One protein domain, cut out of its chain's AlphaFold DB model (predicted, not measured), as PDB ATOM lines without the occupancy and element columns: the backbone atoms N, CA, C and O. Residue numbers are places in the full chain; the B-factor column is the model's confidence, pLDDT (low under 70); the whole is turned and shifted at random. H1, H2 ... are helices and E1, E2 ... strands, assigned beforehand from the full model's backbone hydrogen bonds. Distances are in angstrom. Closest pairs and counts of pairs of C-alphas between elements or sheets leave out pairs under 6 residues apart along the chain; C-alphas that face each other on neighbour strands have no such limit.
ATOM      1  N   ASN A  67     128.297 149.068 111.869       61.69
ATOM      2  CA  ASN A  67     126.848 149.222 111.892       61.69
ATOM      3  C   ASN A  67     126.193 147.893 112.302       61.69
ATOM      4  O   ASN A  67     126.423 146.875 111.650       61.69
ATOM      5  N   GLY A  68     125.362 147.889 113.342       68.81
ATOM      6  CA  GLY A  68     124.680 146.679 113.812       68.81
ATOM      7  C   GLY A  68     124.050 146.837 115.193       68.81
ATOM      8  O   GLY A  68     124.164 147.898 115.812       68.81
ATOM      9  N   ILE A  69     123.391 145.774 115.673       76.31
ATOM     10  CA  ILE A  69     122.977 145.687 117.079       76.31
ATOM     11  C   ILE A  69     124.011 144.879 117.853       76.31
ATOM     12  O   ILE A  69     124.279 143.717 117.551       76.31
ATOM     13  N   VAL A  70     124.550 145.478 118.908       77.88
ATOM     14  CA  VAL A  70     125.283 144.760 119.944       77.88
ATOM     15  C   VAL A  70     124.317 144.447 121.071       77.88
ATOM     16  O   VAL A  70     123.736 145.336 121.697       77.88
ATOM     17  N   VAL A  71     124.167 143.162 121.342       79.88
ATOM     18  CA  VAL A  71     123.255 142.642 122.345       79.88
ATOM     19  C   VAL A  71     124.040 142.195 123.560       79.88
ATOM     20  O   VAL A  71     125.092 141.563 123.444       79.88
ATOM     21  N   ARG A  72     123.554 142.546 124.750       73.69
ATOM     22  CA  ARG A  72     124.274 142.297 125.995       73.69
ATOM     23  C   ARG A  72     123.391 141.659 127.044       73.69
ATOM     24  O   ARG A  72     122.268 142.095 127.319       73.69
ATOM     25  N   ARG A  73     123.959 140.641 127.681       72.94
ATOM     26  CA  ARG A  73     123.389 139.974 128.842       72.94
ATOM     27  C   ARG A  73     124.251 140.262 130.059       72.94
ATOM     28  O   ARG A  73     125.462 140.045 130.028       72.94
ATOM     29  N   VAL A  74     123.631 140.722 131.138       64.69
ATOM     30  CA  VAL A  74     124.309 140.821 132.431       64.69
ATOM     31  C   VAL A  74     124.138 139.490 133.137       64.69
ATOM     32  O   VAL A  74     123.005 139.067 133.370       64.69
ATOM     33  N   GLN A  75     125.238 138.840 133.527       53.06
ATOM     34  CA  GLN A  75     125.142 137.707 134.443       53.06
ATOM     35  C   GLN A  75     124.758 138.264 135.818       53.06
ATOM     36  O   GLN A  75     125.614 138.640 136.623       53.06
ATOM     37  N   ASP A 126     134.286 132.982 131.508       44.91
ATOM     38  CA  ASP A 126     135.672 133.354 131.190       44.91
ATOM     39  C   ASP A 126     135.953 133.586 129.706       44.91
ATOM     40  O   ASP A 126     136.862 134.350 129.369       44.91
ATOM     41  N   ILE A 127     135.129 133.033 128.819       49.94
ATOM     42  CA  ILE A 127     135.302 133.154 127.364       49.94
ATOM     43  C   ILE A 127     135.295 134.612 126.868       49.94
ATOM     44  O   ILE A 127     136.005 134.935 125.922       49.94
ATOM     45  N   ASN A 128     134.613 135.537 127.557       46.75
ATOM     46  CA  ASN A 128     134.515 136.939 127.115       46.75
ATOM     47  C   ASN A 128     135.553 137.906 127.701       46.75
ATOM     48  O   ASN A 128     135.636 139.051 127.253       46.75
ATOM     49  N   LYS A 129     136.355 137.503 128.694       45.16
ATOM     50  CA  LYS A 129     137.254 138.449 129.390       45.16
ATOM     51  C   LYS A 129     138.511 138.792 128.582       45.16
ATOM     52  O   LYS A 129     139.157 139.821 128.808       45.16
ATOM     53  N   ARG A 130     138.897 137.943 127.625       44.25
ATOM     54  CA  ARG A 130     140.221 138.032 126.990       44.25
ATOM     55  C   ARG A 130     140.292 138.942 125.761       44.25
ATOM     56  O   ARG A 130     141.394 139.332 125.399       44.25
ATOM     57  N   ALA A 131     139.169 139.379 125.201       43.47
ATOM     58  CA  ALA A 131     139.107 139.663 123.766       43.47
ATOM     59  C   ALA A 131     138.674 141.096 123.364       43.47
ATOM     60  O   ALA A 131     138.292 141.364 122.230       43.47
ATOM     61  N   ALA A 132     138.746 142.065 124.279       41.59
ATOM     62  CA  ALA A 132     138.393 143.460 123.987       41.59
ATOM     63  C   ALA A 132     139.626 144.305 123.610       41.59
ATOM     64  O   ALA A 132     139.980 145.264 124.293       41.59
ATOM     65  N   VAL A 133     140.286 143.933 122.511       41.66
ATOM     66  CA  VAL A 133     141.249 144.801 121.817       41.66
ATOM     67  C   VAL A 133     140.711 145.025 120.400       41.66
ATOM     68  O   VAL A 133     140.530 144.093 119.623       41.66
ATOM     69  N   GLU A 134     140.338 146.274 120.118       41.38
ATOM     70  CA  GLU A 134     139.827 146.771 118.831       41.38
ATOM     71  C   GLU A 134     138.522 146.140 118.277       41.38
ATOM     72  O   GLU A 134     138.267 146.129 117.069       41.38
ATOM     73  N   GLY A 135     137.637 145.635 119.138       40.97
ATOM     74  CA  GLY A 135     136.261 145.236 118.809       40.97
ATOM     75  C   GLY A 135     135.263 146.292 119.279       40.97
ATOM     76  O   GLY A 135     135.259 146.483 120.482       40.97
ATOM     77  N   ASN A 136     134.468 146.952 118.405       48.47
ATOM     78  CA  ASN A 136     133.422 147.962 118.721       48.47
ATOM     79  C   ASN A 136     133.757 148.839 119.943       48.47
ATOM     80  O   ASN A 136     133.633 148.357 121.056       48.47
ATOM     81  N   ARG A 137     134.108 150.128 119.804       56.03
ATOM     82  CA  ARG A 137     134.529 150.985 120.946       56.03
ATOM     83  C   ARG A 137     133.675 150.801 122.220       56.03
ATOM     84  O   ARG A 137     134.213 150.730 123.320       56.03
ATOM     85  N   PHE A 138     132.365 150.617 122.052       54.78
ATOM     86  CA  PHE A 138     131.430 150.304 123.128       54.78
ATOM     87  C   PHE A 138     131.639 148.931 123.798       54.78
ATOM     88  O   PHE A 138     131.416 148.809 124.996       54.78
ATOM     89  N   ALA A 139     131.983 147.863 123.069       55.06
ATOM     90  CA  ALA A 139     132.287 146.521 123.592       55.06
ATOM     91  C   ALA A 139     133.668 146.447 124.253       55.06
ATOM     92  O   ALA A 139     133.794 145.820 125.303       55.06
ATOM     93  N   ALA A 140     134.666 147.149 123.707       56.12
ATOM     94  CA  ALA A 140     135.985 147.270 124.327       56.12
ATOM     95  C   ALA A 140     135.917 147.904 125.729       56.12
ATOM     96  O   ALA A 140     136.543 147.411 126.665       56.12
ATOM     97  N   ALA A 141     135.073 148.928 125.898       55.00
ATOM     98  CA  ALA A 141     134.842 149.595 127.181       55.00
ATOM     99  C   ALA A 141     134.215 148.690 128.264       55.00
ATOM    100  O   ALA A 141     134.137 149.089 129.424       55.00
ATOM    101  N   LEU A 142     133.744 147.486 127.910       57.69
ATOM    102  CA  LEU A 142     133.050 146.580 128.831       57.69
ATOM    103  C   LEU A 142     133.873 145.395 129.324       57.69
ATOM    104  O   LEU A 142     133.347 144.576 130.079       57.69
ATOM    105  N   ARG A 143     135.130 145.281 128.893       56.56
ATOM    106  CA  ARG A 143     135.968 144.099 129.130       56.56
ATOM    107  C   ARG A 143     136.022 143.656 130.592       56.56
ATOM    108  O   ARG A 143     136.018 142.462 130.871       56.56
ATOM    109  N   ASP A 144     136.040 144.620 131.507       56.69
ATOM    110  CA  ASP A 144     136.246 144.377 132.936       56.69
ATOM    111  C   ASP A 144     134.944 144.047 133.694       56.69
ATOM    112  O   ASP A 144     134.954 143.818 134.905       56.69
ATOM    113  N   MET A 145     133.800 143.995 133.003       60.84
ATOM    114  CA  MET A 145     132.503 143.670 133.598       60.84
ATOM    115  C   MET A 145     132.084 142.225 133.298       60.84
ATOM    116  O   MET A 145     132.326 141.699 132.217       60.84
ATOM    117  N   LYS A 146     131.400 141.573 134.253       66.12
ATOM    118  CA  LYS A 146     130.847 140.206 134.106       66.12
ATOM    119  C   LYS A 146     129.629 140.189 133.169       66.12
ATOM    120  O   LYS A 146     128.494 140.000 133.612       66.12
ATOM    121  N   LEU A 147     129.859 140.452 131.887       69.69
ATOM    122  CA  LEU A 147     128.835 140.619 130.861       69.69
ATOM    123  C   LEU A 147     129.103 139.691 129.683       69.69
ATOM    124  O   LEU A 147     130.251 139.459 129.304       69.69
ATOM    125  N   TRP A 148     128.027 139.190 129.085       74.19
ATOM    126  CA  TRP A 148     128.096 138.463 127.827       74.19
ATOM    127  C   TRP A 148     127.687 139.371 126.669       74.19
ATOM    128  O   TRP A 148     126.630 140.005 126.732       74.19
ATOM    129  N   VAL A 149     128.536 139.472 125.643       79.06
ATOM    130  CA  VAL A 149     128.320 140.340 124.476       79.06
ATOM    131  C   VAL A 149     128.127 139.475 123.237       79.06
ATOM    132  O   VAL A 149     128.991 138.676 122.897       79.06
ATOM    133  N   MET A 150     127.003 139.672 122.556       84.19
ATOM    134  CA  MET A 150     126.671 139.046 121.283       84.19
ATOM    135  C   MET A 150     126.600 140.135 120.213       84.19
ATOM    136  O   MET A 150     125.813 141.076 120.322       84.19
ATOM    137  N   ASN A 151     127.445 140.033 119.191       85.25
ATOM    138  CA  ASN A 151     127.456 140.972 118.073       85.25
ATOM    139  C   ASN A 151     126.540 140.455 116.963       85.25
ATOM    140  O   ASN A 151     126.716 139.333 116.495       85.25
ATOM    141  N   ILE A 152     125.579 141.259 116.520       87.06
ATOM    142  CA  ILE A 152     124.685 140.869 115.432       87.06
ATOM    143  C   ILE A 152     125.036 141.695 114.207       87.06
ATOM    144  O   ILE A 152     124.898 142.922 114.215       87.06
ATOM    145  N   VAL A 153     125.490 141.005 113.165       86.38
ATOM    146  CA  VAL A 153     125.847 141.605 111.884       86.38
ATOM    147  C   VAL A 153     124.634 141.497 110.953       86.38
ATOM    148  O   VAL A 153     124.192 140.385 110.655       86.38
ATOM    149  N   PRO A 154     124.048 142.622 110.512       86.56
ATOM    150  CA  PRO A 154     122.961 142.602 109.543       86.56
ATOM    151  C   PRO A 154     123.399 141.980 108.210       86.56
ATOM    152  O   PRO A 154     124.505 142.258 107.743       86.56
ATOM    153  N   ILE A 155     122.535 141.191 107.567       87.25
ATOM    154  CA  ILE A 155     122.846 140.558 106.266       87.25
ATOM    155  C   ILE A 155     123.100 141.560 105.128       87.25
ATOM    156  O   ILE A 155     123.712 141.228 104.123       87.25
ATOM    157  N   ASP A 156     122.625 142.794 105.279       81.50
ATOM    158  CA  ASP A 156     122.787 143.885 104.320       81.50
ATOM    159  C   ASP A 156     124.083 144.689 104.561       81.50
ATOM    160  O   ASP A 156     124.274 145.749 103.963       81.50
ATOM    161  N   SER A 157     124.940 144.241 105.488       80.69
ATOM    162  CA  SER A 157     126.218 144.877 105.832       80.69
ATOM    163  C   SER A 157     127.420 144.056 105.350       80.69
ATOM    164  O   SER A 157     127.276 142.859 105.107       80.69
ATOM    165  N   PRO A 158     128.613 144.672 105.211       83.00
ATOM    166  CA  PRO A 158     129.826 143.941 104.866       83.00
ATOM    167  C   PRO A 158     130.118 142.794 105.839       83.00
ATOM    168  O   PRO A 158     129.881 142.918 107.045       83.00
ATOM    169  N   ASP A 159     130.697 141.715 105.311       82.88
ATOM    170  CA  ASP A 159     131.089 140.539 106.085       82.88
ATOM    171  C   ASP A 159     132.164 140.915 107.118       82.88
ATOM    172  O   ASP A 159     133.336 141.126 106.803       82.88
ATOM    173  N   THR A 160     131.735 141.091 108.368       82.62
ATOM    174  CA  THR A 160     132.597 141.487 109.493       82.62
ATOM    175  C   THR A 160     132.686 140.408 110.563       82.62
ATOM    176  O   THR A 160     133.480 140.545 111.498       82.62
ATOM    177  N   LEU A 161     131.916 139.324 110.424       84.88
ATOM    178  CA  LEU A 161     131.854 138.237 111.394       84.88
ATOM    179  C   LEU A 161     133.192 137.485 111.562       84.88
ATOM    180  O   LEU A 161     133.574 137.267 112.713       84.88
ATOM    181  N   PRO A 162     133.973 137.188 110.500       85.50
ATOM    182  CA  PRO A 162     135.311 136.614 110.634       85.50
ATOM    183  C   PRO A 162     136.213 137.465 111.526       85.50
ATOM    184  O   PRO A 162     136.825 136.963 112.464       85.50
ATOM    185  N   ILE A 163     136.188 138.786 111.335       81.50
ATOM    186  CA  ILE A 163     137.008 139.718 112.115       81.50
ATOM    187  C   ILE A 163     136.507 139.856 113.568       81.50
ATOM    188  O   ILE A 163     137.225 140.352 114.439       81.50
ATOM    189  N   ILE A 164     135.254 139.496 113.853       77.38
ATOM    190  CA  ILE A 164     134.707 139.428 115.217       77.38
ATOM    191  C   ILE A 164     135.215 138.151 115.905       77.38
ATOM    192  O   ILE A 164     135.679 138.228 117.045       77.38
ATOM    193  N   TYR A 165     135.217 137.015 115.201       83.00
ATOM    194  CA  TYR A 165     135.723 135.742 115.722       83.00
ATOM    195  C   TYR A 165     137.241 135.719 115.908       83.00
ATOM    196  O   TYR A 165     137.708 135.239 116.939       83.00
ATOM    197  N   GLU A 166     138.015 136.313 114.997       82.94
ATOM    198  CA  GLU A 166     139.468 136.500 115.162       82.94
ATOM    199  C   GLU A 166     139.807 137.284 116.436       82.94
ATOM    200  O   GLU A 166     140.854 137.090 117.049       82.94
ATOM    201  N   ARG A 167     138.887 138.154 116.869       77.88
ATOM    202  CA  ARG A 167     139.008 138.922 118.108       77.88
ATOM    203  C   ARG A 167     138.448 138.198 119.323       77.88
ATOM    204  O   ARG A 167     138.357 138.832 120.361       77.88
ATOM    205  N   GLY A 168     138.057 136.929 119.225       76.44
ATOM    206  CA  GLY A 168     137.508 136.146 120.337       76.44
ATOM    207  C   GLY A 168     136.157 136.649 120.855       76.44
ATOM    208  O   GLY A 168     135.827 136.431 122.018       76.44
ATOM    209  N   LEU A 169     135.389 137.358 120.023       76.12
ATOM    210  CA  LEU A 169     134.037 137.807 120.345       76.12
ATOM    211  C   LEU A 169     133.009 136.902 119.666       76.12
ATOM    212  O   LEU A 169     133.222 136.436 118.552       76.12
ATOM    213  N   PHE A 170     131.853 136.717 120.299       81.12
ATOM    214  CA  PHE A 170     130.741 135.999 119.682       81.12
ATOM    215  C   PHE A 170     129.903 136.928 118.806       81.12
ATOM    216  O   PHE A 170     129.653 138.094 119.140       81.12
ATOM    217  N   GLY A 171     129.418 136.383 117.698       85.25
ATOM    218  CA  GLY A 171     128.451 137.054 116.853       85.25
ATOM    219  C   GLY A 171     127.738 136.109 115.903       85.25
ATOM    220  O   GLY A 171     128.078 134.928 115.832       85.25
ATOM    221  N   MET A 172     126.742 136.636 115.198       87.56
ATOM    222  CA  MET A 172     125.998 135.922 114.164       87.56
ATOM    223  C   MET A 172     125.427 136.886 113.124       87.56
ATOM    224  O   MET A 172     125.258 138.079 113.394       87.56
ATOM    225  N   TYR A 173     125.088 136.341 111.960       89.38
ATOM    226  CA  TYR A 173     124.290 137.035 110.959       89.38
ATOM    227  C   TYR A 173     122.812 137.021 111.325       89.38
ATOM    228  O   TYR A 173     122.303 136.022 111.835       89.38
ATOM    229  N   HIS A 174     122.120 138.123 111.047       90.25
ATOM    230  CA  HIS A 174     120.672 138.183 111.205       90.25
ATOM    231  C   HIS A 174     120.027 139.189 110.249       90.25
ATOM    232  O   HIS A 174     120.592 140.250 109.976       90.25
ATOM    233  N   ASP A 175     118.828 138.862 109.769       91.06
ATOM    234  CA  ASP A 175     117.963 139.799 109.060       91.06
ATOM    235  C   ASP A 175     116.957 140.409 110.036       91.06
ATOM    236  O   ASP A 175     116.044 139.734 110.491       91.06
ATOM    237  N   TRP A 176     117.109 141.698 110.334       89.19
ATOM    238  CA  TRP A 176     116.229 142.438 111.246       89.19
ATOM    239  C   TRP A 176     114.842 142.752 110.668       89.19
ATOM    240  O   TRP A 176     114.018 143.364 111.350       89.19
ATOM    241  N   CYS A 177     114.586 142.373 109.415       90.56
ATOM    242  CA  CYS A 177     113.237 142.297 108.862       90.56
ATOM    243  C   CYS A 177     112.478 141.044 109.317       90.56
ATOM    244  O   CYS A 177     111.253 141.022 109.229       90.56
ATOM    245  N   GLU A 178     113.200 140.036 109.805       91.50
ATOM    246  CA  GLU A 178     112.666 138.775 110.306       91.50
ATOM    247  C   GLU A 178     112.715 138.732 111.840       91.50
ATOM    248  O   GLU A 178     113.404 139.516 112.499       91.50
ATOM    249  N   SER A 179     111.980 137.793 112.437       88.62
ATOM    250  CA  SER A 179     112.005 137.602 113.889       88.62
ATOM    251  C   SER A 179     113.337 137.018 114.364       88.62
ATOM    252  O   SER A 179     113.879 136.073 113.785       88.62
ATOM    253  N   PHE A 180     113.844 137.520 115.494       88.25
ATOM    254  CA  PHE A 180     115.097 137.027 116.065       88.25
ATOM    255  C   PHE A 180     114.882 135.691 116.793       88.25
ATOM    256  O   PHE A 180     114.062 135.596 117.710       88.25
ATOM    257  N   SER A 181     115.655 134.655 116.454       85.88
ATOM    258  CA  SER A 181     115.549 133.330 117.092       85.88
ATOM    259  C   SER A 181     116.183 133.316 118.492       85.88
ATOM    260  O   SER A 181     117.267 132.786 118.724       85.88
ATOM    261  N   THR A 182     115.525 133.967 119.451       84.69
ATOM    262  CA  THR A 182     115.912 133.994 120.867       84.69
ATOM    263  C   THR A 182     114.686 133.922 121.758       84.69
ATOM    264  O   THR A 182     113.587 134.338 121.376       84.69
ATOM    265  N   TYR A 183     114.880 133.437 122.980       86.62
ATOM    266  CA  TYR A 183     113.827 133.440 123.982       86.62
ATOM    267  C   TYR A 183     113.437 134.882 124.339       86.62
ATOM    268  O   TYR A 183     114.322 135.731 124.506       86.62
ATOM    269  N   PRO A 184     112.135 135.184 124.500       87.94
ATOM    270  CA  PRO A 184     111.708 136.483 124.996       87.94
ATOM    271  C   PRO A 184     112.405 136.824 126.318       87.94
ATOM    272  O   PRO A 184     112.624 135.945 127.155       87.94
ATOM    273  N   ARG A 185     112.708 138.107 126.538       88.75
ATOM    274  CA  ARG A 185     113.329 138.606 127.775       88.75
ATOM    275  C   ARG A 185     114.699 137.971 128.065       88.75
ATOM    276  O   ARG A 185     115.009 137.632 129.213       88.75
ATOM    277  N   SER A 186     115.535 137.832 127.037       88.31
ATOM    278  CA  SER A 186     116.883 137.252 127.144       88.31
ATOM    279  C   SER A 186     117.974 138.265 127.467       88.31
ATOM    280  O   SER A 186     118.971 137.886 128.094       88.31
ATOM    281  N   TYR A 187     117.780 139.537 127.126       89.06
ATOM    282  CA  TYR A 187     118.837 140.548 127.173       89.06
ATOM    283  C   TYR A 187     118.490 141.721 128.083       89.06
ATOM    284  O   TYR A 187     117.321 142.026 128.317       89.06
ATOM    285  N   ASP A 188     119.526 142.354 128.628       87.56
ATOM    286  CA  ASP A 188     119.393 143.475 129.566       87.56
ATOM    287  C   ASP A 188     119.744 144.816 128.900       87.56
ATOM    288  O   ASP A 188     119.299 145.868 129.357       87.56
ATOM    289  N   LEU A 189     120.534 144.791 127.823       88.81
ATOM    290  CA  LEU A 189     120.928 145.977 127.069       88.81
ATOM    291  C   LEU A 189     121.034 145.647 125.576       88.81
ATOM    292  O   LEU A 189     121.714 144.693 125.191       88.81
ATOM    293  N   LEU A 190     120.400 146.472 124.750       91.38
ATOM    294  CA  LEU A 190     120.552 146.491 123.298       91.38
ATOM    295  C   LEU A 190     121.176 147.823 122.886       91.38
ATOM    296  O   LEU A 190     120.780 148.877 123.383       91.38
ATOM    297  N   HIS A 191     122.142 147.777 121.980       89.31
ATOM    298  CA  HIS A 191     122.754 148.970 121.409       89.31
ATOM    299  C   HIS A 191     122.727 148.885 119.892       89.31
ATOM    300  O   HIS A 191     123.310 147.958 119.338       89.31
ATOM    301  N   ALA A 192     122.070 149.837 119.243       91.25
ATOM    302  CA  ALA A 192     121.924 149.911 117.797       91.25
ATOM    303  C   ALA A 192     122.648 151.152 117.257       91.25
ATOM    304  O   ALA A 192     122.309 152.271 117.643       91.25
ATOM    305  N   ASP A 193     123.605 150.954 116.345       87.50
ATOM    306  CA  ASP A 193     124.311 152.041 115.645       87.50
ATOM    307  C   ASP A 193     123.918 152.051 114.161       87.50
ATOM    308  O   ASP A 193     124.193 151.094 113.432       87.50
ATOM    309  N   HIS A 194     123.237 153.120 113.736       89.81
ATOM    310  CA  HIS A 194     122.728 153.369 112.378       89.81
ATOM    311  C   HIS A 194     121.941 152.192 111.774       89.81
ATOM    312  O   HIS A 194     121.939 151.968 110.562       89.81
ATOM    313  N   LEU A 195     121.307 151.378 112.620       90.00
ATOM    314  CA  LEU A 195     120.549 150.219 112.169       90.00
ATOM    315  C   LEU A 195     119.179 150.629 111.631       90.00
ATOM    316  O   LEU A 195     118.770 150.161 110.571       90.00
ATOM    317  N   PHE A 196     118.456 151.470 112.367       92.06
ATOM    318  CA  PHE A 196     117.062 151.764 112.068       92.06
ATOM    319  C   PHE A 196     116.938 152.526 110.747       92.06
ATOM    320  O   PHE A 196     116.074 152.186 109.943       92.06
ATOM    321  N   SER A 197     117.841 153.468 110.449       91.62
ATOM    322  CA  SER A 197     117.884 154.150 109.143       91.62
ATOM    323  C   SER A 197     118.154 153.212 107.968       91.62
ATOM    324  O   SER A 197     117.662 153.453 106.863       91.62
ATOM    325  N   ARG A 198     118.912 152.133 108.178       88.38
ATOM    326  CA  ARG A 198     119.165 151.115 107.148       88.38
ATOM    327  C   ARG A 198     117.962 150.207 106.958       88.38
ATOM    328  O   ARG A 198     117.504 150.040 105.830       88.38
ATOM    329  N   ILE A 199     117.411 149.693 108.055       89.75
ATOM    330  CA  ILE A 199     116.236 148.821 108.024       89.75
ATOM    331  C   ILE A 199     115.027 149.552 107.452       89.75
ATOM    332  O   ILE A 199     114.328 148.964 106.635       89.75
ATOM    333  N   LYS A 200     114.855 150.849 107.740       91.00
ATOM    334  CA  LYS A 200     113.782 151.691 107.183       91.00
ATOM    335  C   LYS A 200     113.712 151.675 105.648       91.00
ATOM    336  O   LYS A 200     112.643 151.898 105.093       91.00
ATOM    337  N   LYS A 201     114.819 151.386 104.948       90.69
ATOM    338  CA  LYS A 201     114.852 151.281 103.474       90.69
ATOM    339  C   LYS A 201     114.229 149.992 102.936       90.69
ATOM    340  O   LYS A 201     113.833 149.960 101.776       90.69
ATOM    341  N   ARG A 202     114.188 148.934 103.746       89.88
ATOM    342  CA  ARG A 202     113.664 147.613 103.368       89.88
ATOM    343  C   ARG A 202     112.357 147.274 104.082       89.88
ATOM    344  O   ARG A 202     111.494 146.631 103.499       89.88
ATOM    345  N   CYS A 203     112.235 147.671 105.346       89.94
ATOM    346  CA  CYS A 203     111.242 147.180 106.295       89.94
ATOM    347  C   CYS A 203     110.787 148.300 107.240       89.94
ATOM    348  O   CYS A 203     111.452 149.323 107.404       89.94
ATOM    349  N   LYS A 204     109.624 148.122 107.874       93.00
ATOM    350  CA  LYS A 204     109.071 149.114 108.809       93.00
ATOM    351  C   LYS A 204     109.826 149.077 110.146       93.00
ATOM    352  O   LYS A 204     110.226 148.011 110.602       93.00
ATOM    353  N   ILE A 205     109.951 150.228 110.811       94.44
ATOM    354  CA  ILE A 205     110.595 150.331 112.136       94.44
ATOM    355  C   ILE A 205     109.758 149.656 113.232       94.44
ATOM    356  O   ILE A 205     110.311 149.094 114.173       94.44
ATOM    357  N   LEU A 206     108.427 149.666 113.105       94.25
ATOM    358  CA  LEU A 206     107.528 149.126 114.127       94.25
ATOM    359  C   LEU A 206     107.729 147.614 114.402       94.25
ATOM    360  O   LEU A 206     107.892 147.270 115.571       94.25
ATOM    361  N   PRO A 207     107.786 146.710 113.398       93.06
ATOM    362  CA  PRO A 207     108.134 145.301 113.621       93.06
ATOM    363  C   PRO A 207     109.486 145.097 114.312       93.06
ATOM    364  O   PRO A 207     109.591 144.308 115.247       93.06
ATOM    365  N   LEU A 208     110.506 145.863 113.917       93.31
ATOM    366  CA  LEU A 208     111.816 145.819 114.563       93.31
ATOM    367  C   LEU A 208     111.727 146.241 116.039       93.31
ATOM    368  O   LEU A 208     112.292 145.581 116.909       93.31
ATOM    369  N   MET A 209     110.979 147.304 116.343       95.12
ATOM    370  CA  MET A 209     110.724 147.723 117.724       95.12
ATOM    371  C   MET A 209     109.964 146.662 118.529       95.12
ATOM    372  O   MET A 209     110.253 146.486 119.711       95.12
ATOM    373  N   ALA A 210     109.046 145.918 117.907       94.19
ATOM    374  CA  ALA A 210     108.361 144.800 118.552       94.19
ATOM    375  C   ALA A 210     109.323 143.643 118.882       94.19
ATOM    376  O   ALA A 210     109.266 143.093 119.983       94.19
ATOM    377  N   GLU A 211     110.260 143.315 117.987       93.69
ATOM    378  CA  GLU A 211     111.309 142.327 118.273       93.69
ATOM    379  C   GLU A 211     112.242 142.797 119.398       93.69
ATOM    380  O   GLU A 211     112.557 142.030 120.311       93.69
ATOM    381  N   VAL A 212     112.627 144.075 119.399       94.12
ATOM    382  CA  VAL A 212     113.403 144.692 120.486       94.12
ATOM    383  C   VAL A 212     112.652 144.603 121.820       94.12
ATOM    384  O   VAL A 212     113.246 144.201 122.828       94.12
ATOM    385  N   ASP A 213     111.351 144.905 121.838       93.81
ATOM    386  CA  ASP A 213     110.518 144.765 123.033       93.81
ATOM    387  C   ASP A 213     110.474 143.318 123.527       93.81
ATOM    388  O   ASP A 213     110.713 143.059 124.712       93.81
ATOM    389  N   ARG A 214     110.262 142.360 122.624       93.25
ATOM    390  CA  ARG A 214     110.219 140.935 122.956       93.25
ATOM    391  C   ARG A 214     111.539 140.447 123.560       93.25
ATOM    392  O   ARG A 214     111.524 139.651 124.501       93.25
ATOM    393  N   MET A 215     112.674 140.913 123.045       92.19
ATOM    394  CA  MET A 215     114.016 140.497 123.463       92.19
ATOM    395  C   MET A 215     114.460 141.070 124.818       92.19
ATOM    396  O   MET A 215     115.155 140.379 125.577       92.19
ATOM    397  N   LEU A 216     114.084 142.313 125.134       92.62
ATOM    398  CA  LEU A 216     114.499 142.992 126.363       92.62
ATOM    399  C   LEU A 216     113.743 142.489 127.599       92.62
ATOM    400  O   LEU A 216     112.521 142.325 127.605       92.62
ATOM    401  N   ARG A 217     114.478 142.285 128.699       91.69
ATOM    402  CA  ARG A 217     113.892 142.122 130.037       91.69
ATOM    403  C   ARG A 217     113.206 143.421 130.496       91.69
ATOM    404  O   ARG A 217     113.572 144.497 130.026       91.69
ATOM    405  N   PRO A 218     112.251 143.347 131.444       90.94
ATOM    406  CA  PRO A 218     111.823 144.526 132.198       90.94
ATOM    407  C   PRO A 218     113.034 145.248 132.799       90.94
ATOM    408  O   PRO A 218     113.982 144.590 133.240       90.94
ATOM    409  N   GLU A 219     113.006 146.581 132.798       90.12
ATOM    410  CA  GLU A 219     114.130 147.462 133.159       90.12
ATOM    411  C   GLU A 219     115.348 147.346 132.222       90.12
ATOM    412  O   GLU A 219     116.425 147.882 132.497       90.12
ATOM    413  N   GLY A 220     115.198 146.623 131.109       90.50
ATOM    414  CA  GLY A 220     116.192 146.542 130.052       90.50
ATOM    415  C   GLY A 220     116.330 147.877 129.328       90.50
ATOM    416  O   GLY A 220     115.368 148.637 129.204       90.50
ATOM    417  N   LYS A 221     117.537 148.177 128.850       91.19
ATOM    418  CA  LYS A 221     117.851 149.446 128.186       91.19
ATOM    419  C   LYS A 221     118.042 149.240 126.687       91.19
ATOM    420  O   LYS A 221     118.659 148.263 126.264       91.19
ATOM    421  N   LEU A 222     117.559 150.184 125.892       93.56
ATOM    422  CA  LEU A 222     117.874 150.301 124.475       93.56
ATOM    423  C   LEU A 222     118.602 151.626 124.258       93.56
ATOM    424  O   LEU A 222     118.115 152.684 124.653       93.56
ATOM    425  N   ILE A 223     119.769 151.548 123.628       91.88
ATOM    426  CA  ILE A 223     120.552 152.699 123.190       91.88
ATOM    427  C   ILE A 223     120.528 152.706 121.668       91.88
ATOM    428  O   ILE A 223     120.945 151.734 121.041       91.88
ATOM    429  N   VAL A 224     120.045 153.790 121.082       92.62
ATOM    430  CA  VAL A 224     119.966 153.971 119.634       92.62
ATOM    431  C   VAL A 224     120.795 155.177 119.256       92.62
ATOM    432  O   VAL A 224     120.582 156.257 119.797       92.62
ATOM    433  N   ARG A 225     121.721 154.996 118.320       90.38
ATOM    434  CA  ARG A 225     122.448 156.075 117.661       90.38
ATOM    435  C   ARG A 225     122.081 156.075 116.186       90.38
ATOM    436  O   ARG A 225     122.408 155.125 115.484       90.38
ATOM    437  N   ASP A 226     121.384 157.103 115.722       92.00
ATOM    438  CA  ASP A 226     120.902 157.175 114.338       92.00
ATOM    439  C   ASP A 226     120.584 158.624 113.930       92.00
ATOM    440  O   ASP A 226     120.797 159.556 114.704       92.00
ATOM    441  N   ASN A 227     120.067 158.829 112.720       92.38
ATOM    442  CA  ASN A 227     119.611 160.137 112.249       92.38
ATOM    443  C   ASN A 227     118.467 160.684 113.116       92.38
ATOM    444  O   ASN A 227     117.626 159.923 113.599       92.38
ATOM    445  N   ILE A 228     118.372 162.010 113.242       92.44
ATOM    446  CA  ILE A 228     117.375 162.678 114.104       92.44
ATOM    447  C   ILE A 228     115.934 162.261 113.761       92.44
ATOM    448  O   ILE A 228     115.143 161.989 114.660       92.44
ATOM    449  N   GLU A 229     115.598 162.144 112.475       92.75
ATOM    450  CA  GLU A 229     114.267 161.704 112.028       92.75
ATOM    451  C   GLU A 229     113.904 160.307 112.546       92.75
ATOM    452  O   GLU A 229     112.785 160.066 112.995       92.75
ATOM    453  N   VAL A 230     114.870 159.389 112.506       94.56
ATOM    454  CA  VAL A 230     114.702 158.005 112.956       94.56
ATOM    455  C   VAL A 230     114.633 157.941 114.476       94.56
ATOM    456  O   VAL A 230     113.810 157.213 115.021       94.56
ATOM    457  N   ILE A 231     115.451 158.737 115.163       94.31
ATOM    458  CA  ILE A 231     115.407 158.865 116.620       94.31
ATOM    459  C   ILE A 231     114.026 159.336 117.085       94.31
ATOM    460  O   ILE A 231     113.462 158.722 117.985       94.31
ATOM    461  N   ASN A 232     113.450 160.353 116.440       94.56
ATOM    462  CA  ASN A 232     112.117 160.858 116.779       94.56
ATOM    463  C   ASN A 232     111.023 159.797 116.571       94.56
ATOM    464  O   ASN A 232     110.118 159.663 117.397       94.56
ATOM    465  N   GLU A 233     111.113 159.017 115.490       95.69
ATOM    466  CA  GLU A 233     110.181 157.918 115.209       95.69
ATOM    467  C   GLU A 233     110.286 156.801 116.260       95.69
ATOM    468  O   GLU A 233     109.276 156.362 116.812       95.69
ATOM    469  N   VAL A 234     111.510 156.383 116.601       96.25
ATOM    470  CA  VAL A 234     111.760 155.376 117.644       96.25
ATOM    471  C   VAL A 234     111.305 155.876 119.017       96.25
ATOM    472  O   VAL A 234     110.707 155.113 119.776       96.25
ATOM    473  N   GLU A 235     111.535 157.151 119.336       95.69
ATOM    474  CA  GLU A 235     111.084 157.772 120.584       95.69
ATOM    475  C   GLU A 235     109.552 157.782 120.688       95.69
ATOM    476  O   GLU A 235     109.004 157.463 121.744       95.69
ATOM    477  N   SER A 236     108.853 158.095 119.592       96.44
ATOM    478  CA  SER A 236     107.389 158.056 119.532       96.44
ATOM    479  C   SER A 236     106.850 156.650 119.808       96.44
ATOM    480  O   SER A 236     105.983 156.492 120.668       96.44
ATOM    481  N   ILE A 237     107.419 155.622 119.168       96.56
ATOM    482  CA  ILE A 237     107.029 154.222 119.396       96.56
ATOM    483  C   ILE A 237     107.331 153.799 120.839       96.56
ATOM    484  O   ILE A 237     106.487 153.187 121.490       96.56
ATOM    485  N   ALA A 238     108.507 154.147 121.370       95.31
ATOM    486  CA  ALA A 238     108.886 153.824 122.745       95.31
ATOM    487  C   ALA A 238     107.913 154.440 123.767       95.31
ATOM    488  O   ALA A 238     107.505 153.764 124.712       95.31
ATOM    489  N   LYS A 239     107.475 155.687 123.546       94.31
ATOM    490  CA  LYS A 239     106.440 156.340 124.363       94.31
ATOM    491  C   LYS A 239     105.106 155.595 124.295       94.31
ATOM    492  O   LYS A 239     104.496 155.379 125.336       94.31
ATOM    493  N   SER A 240     104.680 155.156 123.108       94.31
ATOM    494  CA  SER A 240     103.459 154.348 122.940       94.31
ATOM    495  C   SER A 240     103.537 152.974 123.615       94.31
ATOM    496  O   SER A 240     102.509 152.426 123.997       94.31
ATOM    497  N   LEU A 241     104.742 152.423 123.793       92.31
ATOM    498  CA  LEU A 241     104.988 151.198 124.563       92.31
ATOM    499  C   LEU A 241     105.101 151.448 126.079       92.31
ATOM    500  O   LEU A 241     105.415 150.527 126.832       92.31
ATOM    501  N   ASN A 242     104.866 152.682 126.539       91.56
ATOM    502  CA  ASN A 242     105.054 153.144 127.914       91.56
ATOM    503  C   ASN A 242     106.495 152.974 128.429       91.56
ATOM    504  O   ASN A 242     106.707 152.793 129.629       91.56
ATOM    505  N   TRP A 243     107.498 153.010 127.549       94.44
ATOM    506  CA  TRP A 243     108.899 152.984 127.960       94.44
ATOM    507  C   TRP A 243     109.347 154.357 128.465       94.44
ATOM    508  O   TRP A 243     108.877 155.401 128.017       94.44
ATOM    509  N   GLU A 244     110.295 154.360 129.398       93.38
ATOM    510  CA  GLU A 244     110.834 155.582 129.983       93.38
ATOM    511  C   GLU A 244     111.984 156.118 129.123       93.38
ATOM    512  O   GLU A 244     112.984 155.431 128.894       93.38
ATOM    513  N   ILE A 245     111.872 157.369 128.670       93.44
ATOM    514  CA  ILE A 245     112.964 158.058 127.978       93.44
ATOM    515  C   ILE A 245     113.957 158.562 129.028       93.44
ATOM    516  O   ILE A 245     113.633 159.433 129.829       93.44
ATOM    517  N   ARG A 246     115.172 158.007 129.039       90.19
ATOM    518  CA  ARG A 246     116.217 158.370 130.012       90.19
ATOM    519  C   ARG A 246     117.109 159.497 129.514       90.19
ATOM    520  O   ARG A 246     117.563 160.314 130.307       90.19
ATOM    521  N   MET A 247     117.388 159.523 128.217       85.75
ATOM    522  CA  MET A 247     118.205 160.555 127.591       85.75
ATOM    523  C   MET A 247     117.872 160.634 126.104       85.75
ATOM    524  O   MET A 247     117.739 159.602 125.452       85.75
ATOM    525  N   SER A 248     117.785 161.847 125.571       87.19
ATOM    526  CA  SER A 248     117.706 162.117 124.138       87.19
ATOM    527  C   SER A 248     118.638 163.291 123.848       87.19
ATOM    528  O   SER A 248     118.563 164.325 124.513       87.19
ATOM    529  N   PHE A 249     119.587 163.100 122.938       85.38
ATOM    530  CA  PHE A 249     120.565 164.111 122.547       85.38
ATOM    531  C   PHE A 249     120.713 164.102 121.030       85.38
ATOM    532  O   PHE A 249     120.873 163.037 120.442       85.38
ATOM    533  N   SER A 250     120.701 165.269 120.393       83.38
ATOM    534  CA  SER A 250     120.856 165.406 118.945       83.38
ATOM    535  C   SER A 250     121.865 166.497 118.597       83.38
ATOM    536  O   SER A 250     121.936 167.537 119.252       83.38
ATOM    537  N   LYS A 251     122.688 166.245 117.575       81.31
ATOM    538  CA  LYS A 251     123.720 167.161 117.087       81.31
ATOM    539  C   LYS A 251     124.097 166.857 115.637       81.31
ATOM    540  O   LYS A 251     124.352 165.709 115.298       81.31
ATOM    541  N   GLN A 252     124.209 167.898 114.801       74.06
ATOM    542  CA  GLN A 252     124.718 167.804 113.417       74.06
ATOM    543  C   GLN A 252     124.106 166.629 112.621       74.06
ATOM    544  O   GLN A 252     124.811 165.883 111.949       74.06
ATOM    545  N   ASN A 253     122.782 166.472 112.717       81.75
ATOM    546  CA  ASN A 253     121.981 165.435 112.056       81.75
ATOM    547  C   ASN A 253     122.092 163.996 112.609       81.75
ATOM    548  O   ASN A 253     121.348 163.122 112.169       81.75
ATOM    549  N   GLU A 254     122.930 163.750 113.618       85.75
ATOM    550  CA  GLU A 254     122.959 162.496 114.380       85.75
ATOM    551  C   GLU A 254     122.324 162.688 115.763       85.75
ATOM    552  O   GLU A 254     122.462 163.735 116.393       85.75
ATOM    553  N   GLY A 255     121.645 161.666 116.268       88.38
ATOM    554  CA  GLY A 255     121.094 161.639 117.615       88.38
ATOM    555  C   GLY A 255     121.421 160.348 118.349       88.38
ATOM    556  O   GLY A 255     121.658 159.304 117.741       88.38
ATOM    557  N   VAL A 256     121.440 160.435 119.676       90.12
ATOM    558  CA  VAL A 256     121.464 159.297 120.591       90.12
ATOM    559  C   VAL A 256     120.242 159.352 121.486       90.12
ATOM    560  O   VAL A 256     119.997 160.338 122.180       90.12
ATOM    561  N   LEU A 257     119.514 158.247 121.491       93.12
ATOM    562  CA  LEU A 257     118.355 158.006 122.324       93.12
ATOM    563  C   LEU A 257     118.652 156.839 123.253       93.12
ATOM    564  O   LEU A 257     119.098 155.776 122.827       93.12
ATOM    565  N   CYS A 258     118.377 157.033 124.532       93.12
ATOM    566  CA  CYS A 258     118.444 155.992 125.536       93.12
ATOM    567  C   CYS A 258     117.082 155.852 126.196       93.12
ATOM    568  O   CYS A 258     116.605 156.767 126.873       93.12
ATOM    569  N   VAL A 259     116.484 154.680 126.030       94.56
ATOM    570  CA  VAL A 259     115.181 154.339 126.595       94.56
ATOM    571  C   VAL A 259     115.297 153.121 127.491       94.56
ATOM    572  O   VAL A 259     116.170 152.267 127.314       94.56
ATOM    573  N   MET A 260     114.413 153.048 128.471       93.81
ATOM    574  CA  MET A 260     114.344 151.952 129.416       93.81
ATOM    575  C   MET A 260     112.950 151.344 129.382       93.81
ATOM    576  O   MET A 260     111.946 152.032 129.563       93.81
ATOM    577  N   LYS A 261     112.899 150.034 129.152       93.25
ATOM    578  CA  LYS A 261     111.662 149.268 129.150       93.25
ATOM    579  C   LYS A 261     111.081 149.236 130.557       93.25
ATOM    580  O   LYS A 261     111.729 148.751 131.483       93.25
ATOM    581  N   THR A 262     109.853 149.708 130.704       90.31
ATOM    582  CA  THR A 262     109.127 149.648 131.972       90.31
ATOM    583  C   THR A 262     108.554 148.251 132.207       90.31
ATOM    584  O   THR A 262     108.397 147.433 131.293       90.31
ATOM    585  N   SER A 263     108.252 147.938 133.464       81.25
ATOM    586  CA  SER A 263     107.473 146.747 133.791       81.25
ATOM    587  C   SER A 263     106.019 146.934 133.353       81.25
ATOM    588  O   SER A 263     105.322 147.797 133.874       81.25
ATOM    589  N   TRP A 264     105.551 146.080 132.436       66.88
ATOM    590  CA  TRP A 264     104.178 146.111 131.910       66.88
ATOM    591  C   TRP A 264     103.095 145.830 132.961       66.88
ATOM    592  O   TRP A 264     101.920 146.036 132.686       66.88
ATOM    593  N   ARG A 265     103.442 145.345 134.163       71.75
ATOM    594  CA  ARG A 265     102.424 145.042 135.178       71.75
ATOM    595  C   ARG A 265     101.644 146.318 135.535       71.75
ATOM    596  O   ARG A 265     102.261 147.213 136.119       71.75
ATOM    597  N   PRO A 266     100.327 146.387 135.240       65.75
ATOM    598  CA  PRO A 266      99.505 147.522 135.633       65.75
ATOM    599  C   PRO A 266      99.611 147.696 137.141       65.75
ATOM    600  O   PRO A 266      99.506 146.723 137.895       65.75
ATOM    601  N   LYS A 267      99.868 148.920 137.593       71.81
ATOM    602  CA  LYS A 267      99.783 149.215 139.020       71.81
ATOM    603  C   LYS A 267      98.301 149.286 139.367       71.81
ATOM    604  O   LYS A 267      97.492 149.713 138.552       71.81
ATOM    605  N   GLU A 268      97.932 148.861 140.569       65.62
ATOM    606  CA  GLU A 268      96.524 148.731 140.977       65.62
ATOM    607  C   GLU A 268      95.714 150.039 140.842       65.62
ATOM    608  O   GLU A 268      94.500 150.009 140.676       65.62
ATOM    609  N   LEU A 269      96.397 151.187 140.845       65.62
ATOM    610  CA  LEU A 269      95.824 152.510 140.596       65.62
ATOM    611  C   LEU A 269      95.433 152.750 139.125       65.62
ATOM    612  O   LEU A 269      94.470 153.467 138.869       65.62
ATOM    613  N   ASP A 270      96.137 152.138 138.173       61.62
ATOM    614  CA  ASP A 270      95.877 152.273 136.735       61.62
ATOM    615  C   ASP A 270      94.769 151.318 136.261       61.62
ATOM    616  O   ASP A 270      94.098 151.592 135.275       61.62
ATOM    617  N   ALA A 271      94.542 150.214 136.986       60.22
ATOM    618  CA  ALA A 271      93.514 149.214 136.680       60.22
ATOM    619  C   ALA A 271      92.091 149.610 137.133       60.22
ATOM    620  O   ALA A 271      91.146 148.861 136.902       60.22
ATOM    621  N   ARG A 272      91.942 150.753 137.820       58.97
ATOM    622  CA  ARG A 272      90.658 151.282 138.322       58.97
ATOM    623  C   ARG A 272      90.089 152.430 137.468       58.97
ATOM    624  O   ARG A 272      89.123 153.058 137.899       58.97
ATOM    625  N   ARG A 273      90.696 152.733 136.315       52.69
ATOM    626  CA  ARG A 273      90.203 153.698 135.314       52.69
ATOM    627  C   ARG A 273      89.509 152.976 134.171       52.69
ATOM    628  O   ARG A 273      88.540 153.566 133.652       52.69
TER     629      ARG A 273
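AT A GLANCE: This is residues 67 to 75 and 126 to 273 of the 273 residues of the protein "Methyltransferase" of Asparagus officinalis (UniProt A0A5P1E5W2). One twisted sheet of seven strands runs through the body, with H5 packed along one face over E7, H4 on the same face over E4 and E5, and the short H2 over the opposite face at edge strand E3. Residues 266 to 273 stick out as a free tail. The printed part has 157 residues with five named helices and seven named strands, in the order E1 H1 E2 H2 E3 E4 H3 H4 E5 H5 E6 E7; the mixed sheet runs E3 E2 E1 E4 E5 E7 E6, and the class is mixed, helices and strands. The whole is compact, with a radius of gyration of the C-alphas of 16.1 A, and spans 56 by 35 by 30 A.

HOW THE PARTS SIT: E1, residues 68 to 74, is antiparallel to E2, residues 147 to 154, with N 71 and O 150 2.8 A apart. H1, residues 137 to 140, only grazes the sheet with residues 138 to 139. H2, residues 161 to 165, lies over E3, residues 170 to 174, at a height of 7.8 A over the sheet. E2, H2 and E3 form a strand-helix-strand unit, two parallel neighbour strands with a helix between, with a right-handed crossover; N 151 and O 170 are 2.9 A apart. E4, residues 187 to 193, is antiparallel to E1, with N 70 and O 191 2.8 A apart. H3, residues 195 to 199, stands at the sheet's level, only just, at 3.7 A. H4, residues 205 to 215, runs along the strands at a height of 11.4 A. E5, residues 216 to 227, is parallel to E4, with N 190 and O 221 2.9 A apart; E4, H3, H4 and E5 form another right-handed unit. H5, residues 228 to 240, touches H4 with residues 234 to 237 alone, at a steep tilt of 55 degrees, the same way; the closest C-alphas, of Leu 206 and Ile 237, are 7.3 A apart. E6, residues 244 to 251, and E7, residues 254 to 260, form a hairpin, with N 246 and O 258 2.9 A apart. E7 is antiparallel to E5, with N 224 and O 257 2.8 A apart. E5, H5 and E6 form a split unit with E7 between the strands, also right-handed. In H2, H3, H4 and H5 every O i to N i+4 pair is within hydrogen-bond range; H1 is too short for one.

IN THESE COORDINATES: E1 begins at C-alpha 68 (124.680, 146.679, 113.812). E5 measures 22.8 A and bends by 114 degrees at residue 219; E2 measures 22.2 A, H5 18.5 A. E7 ends at C-alpha 260 (114.344, 151.952, 129.416).

THE WHOLE: Residues 76 to 125 are not printed; C-alphas 75 and 126 are 11.8 A apart. The link from E3 to E4 is long. Confidence is under 70 in 34 residues, among them 126 to 147.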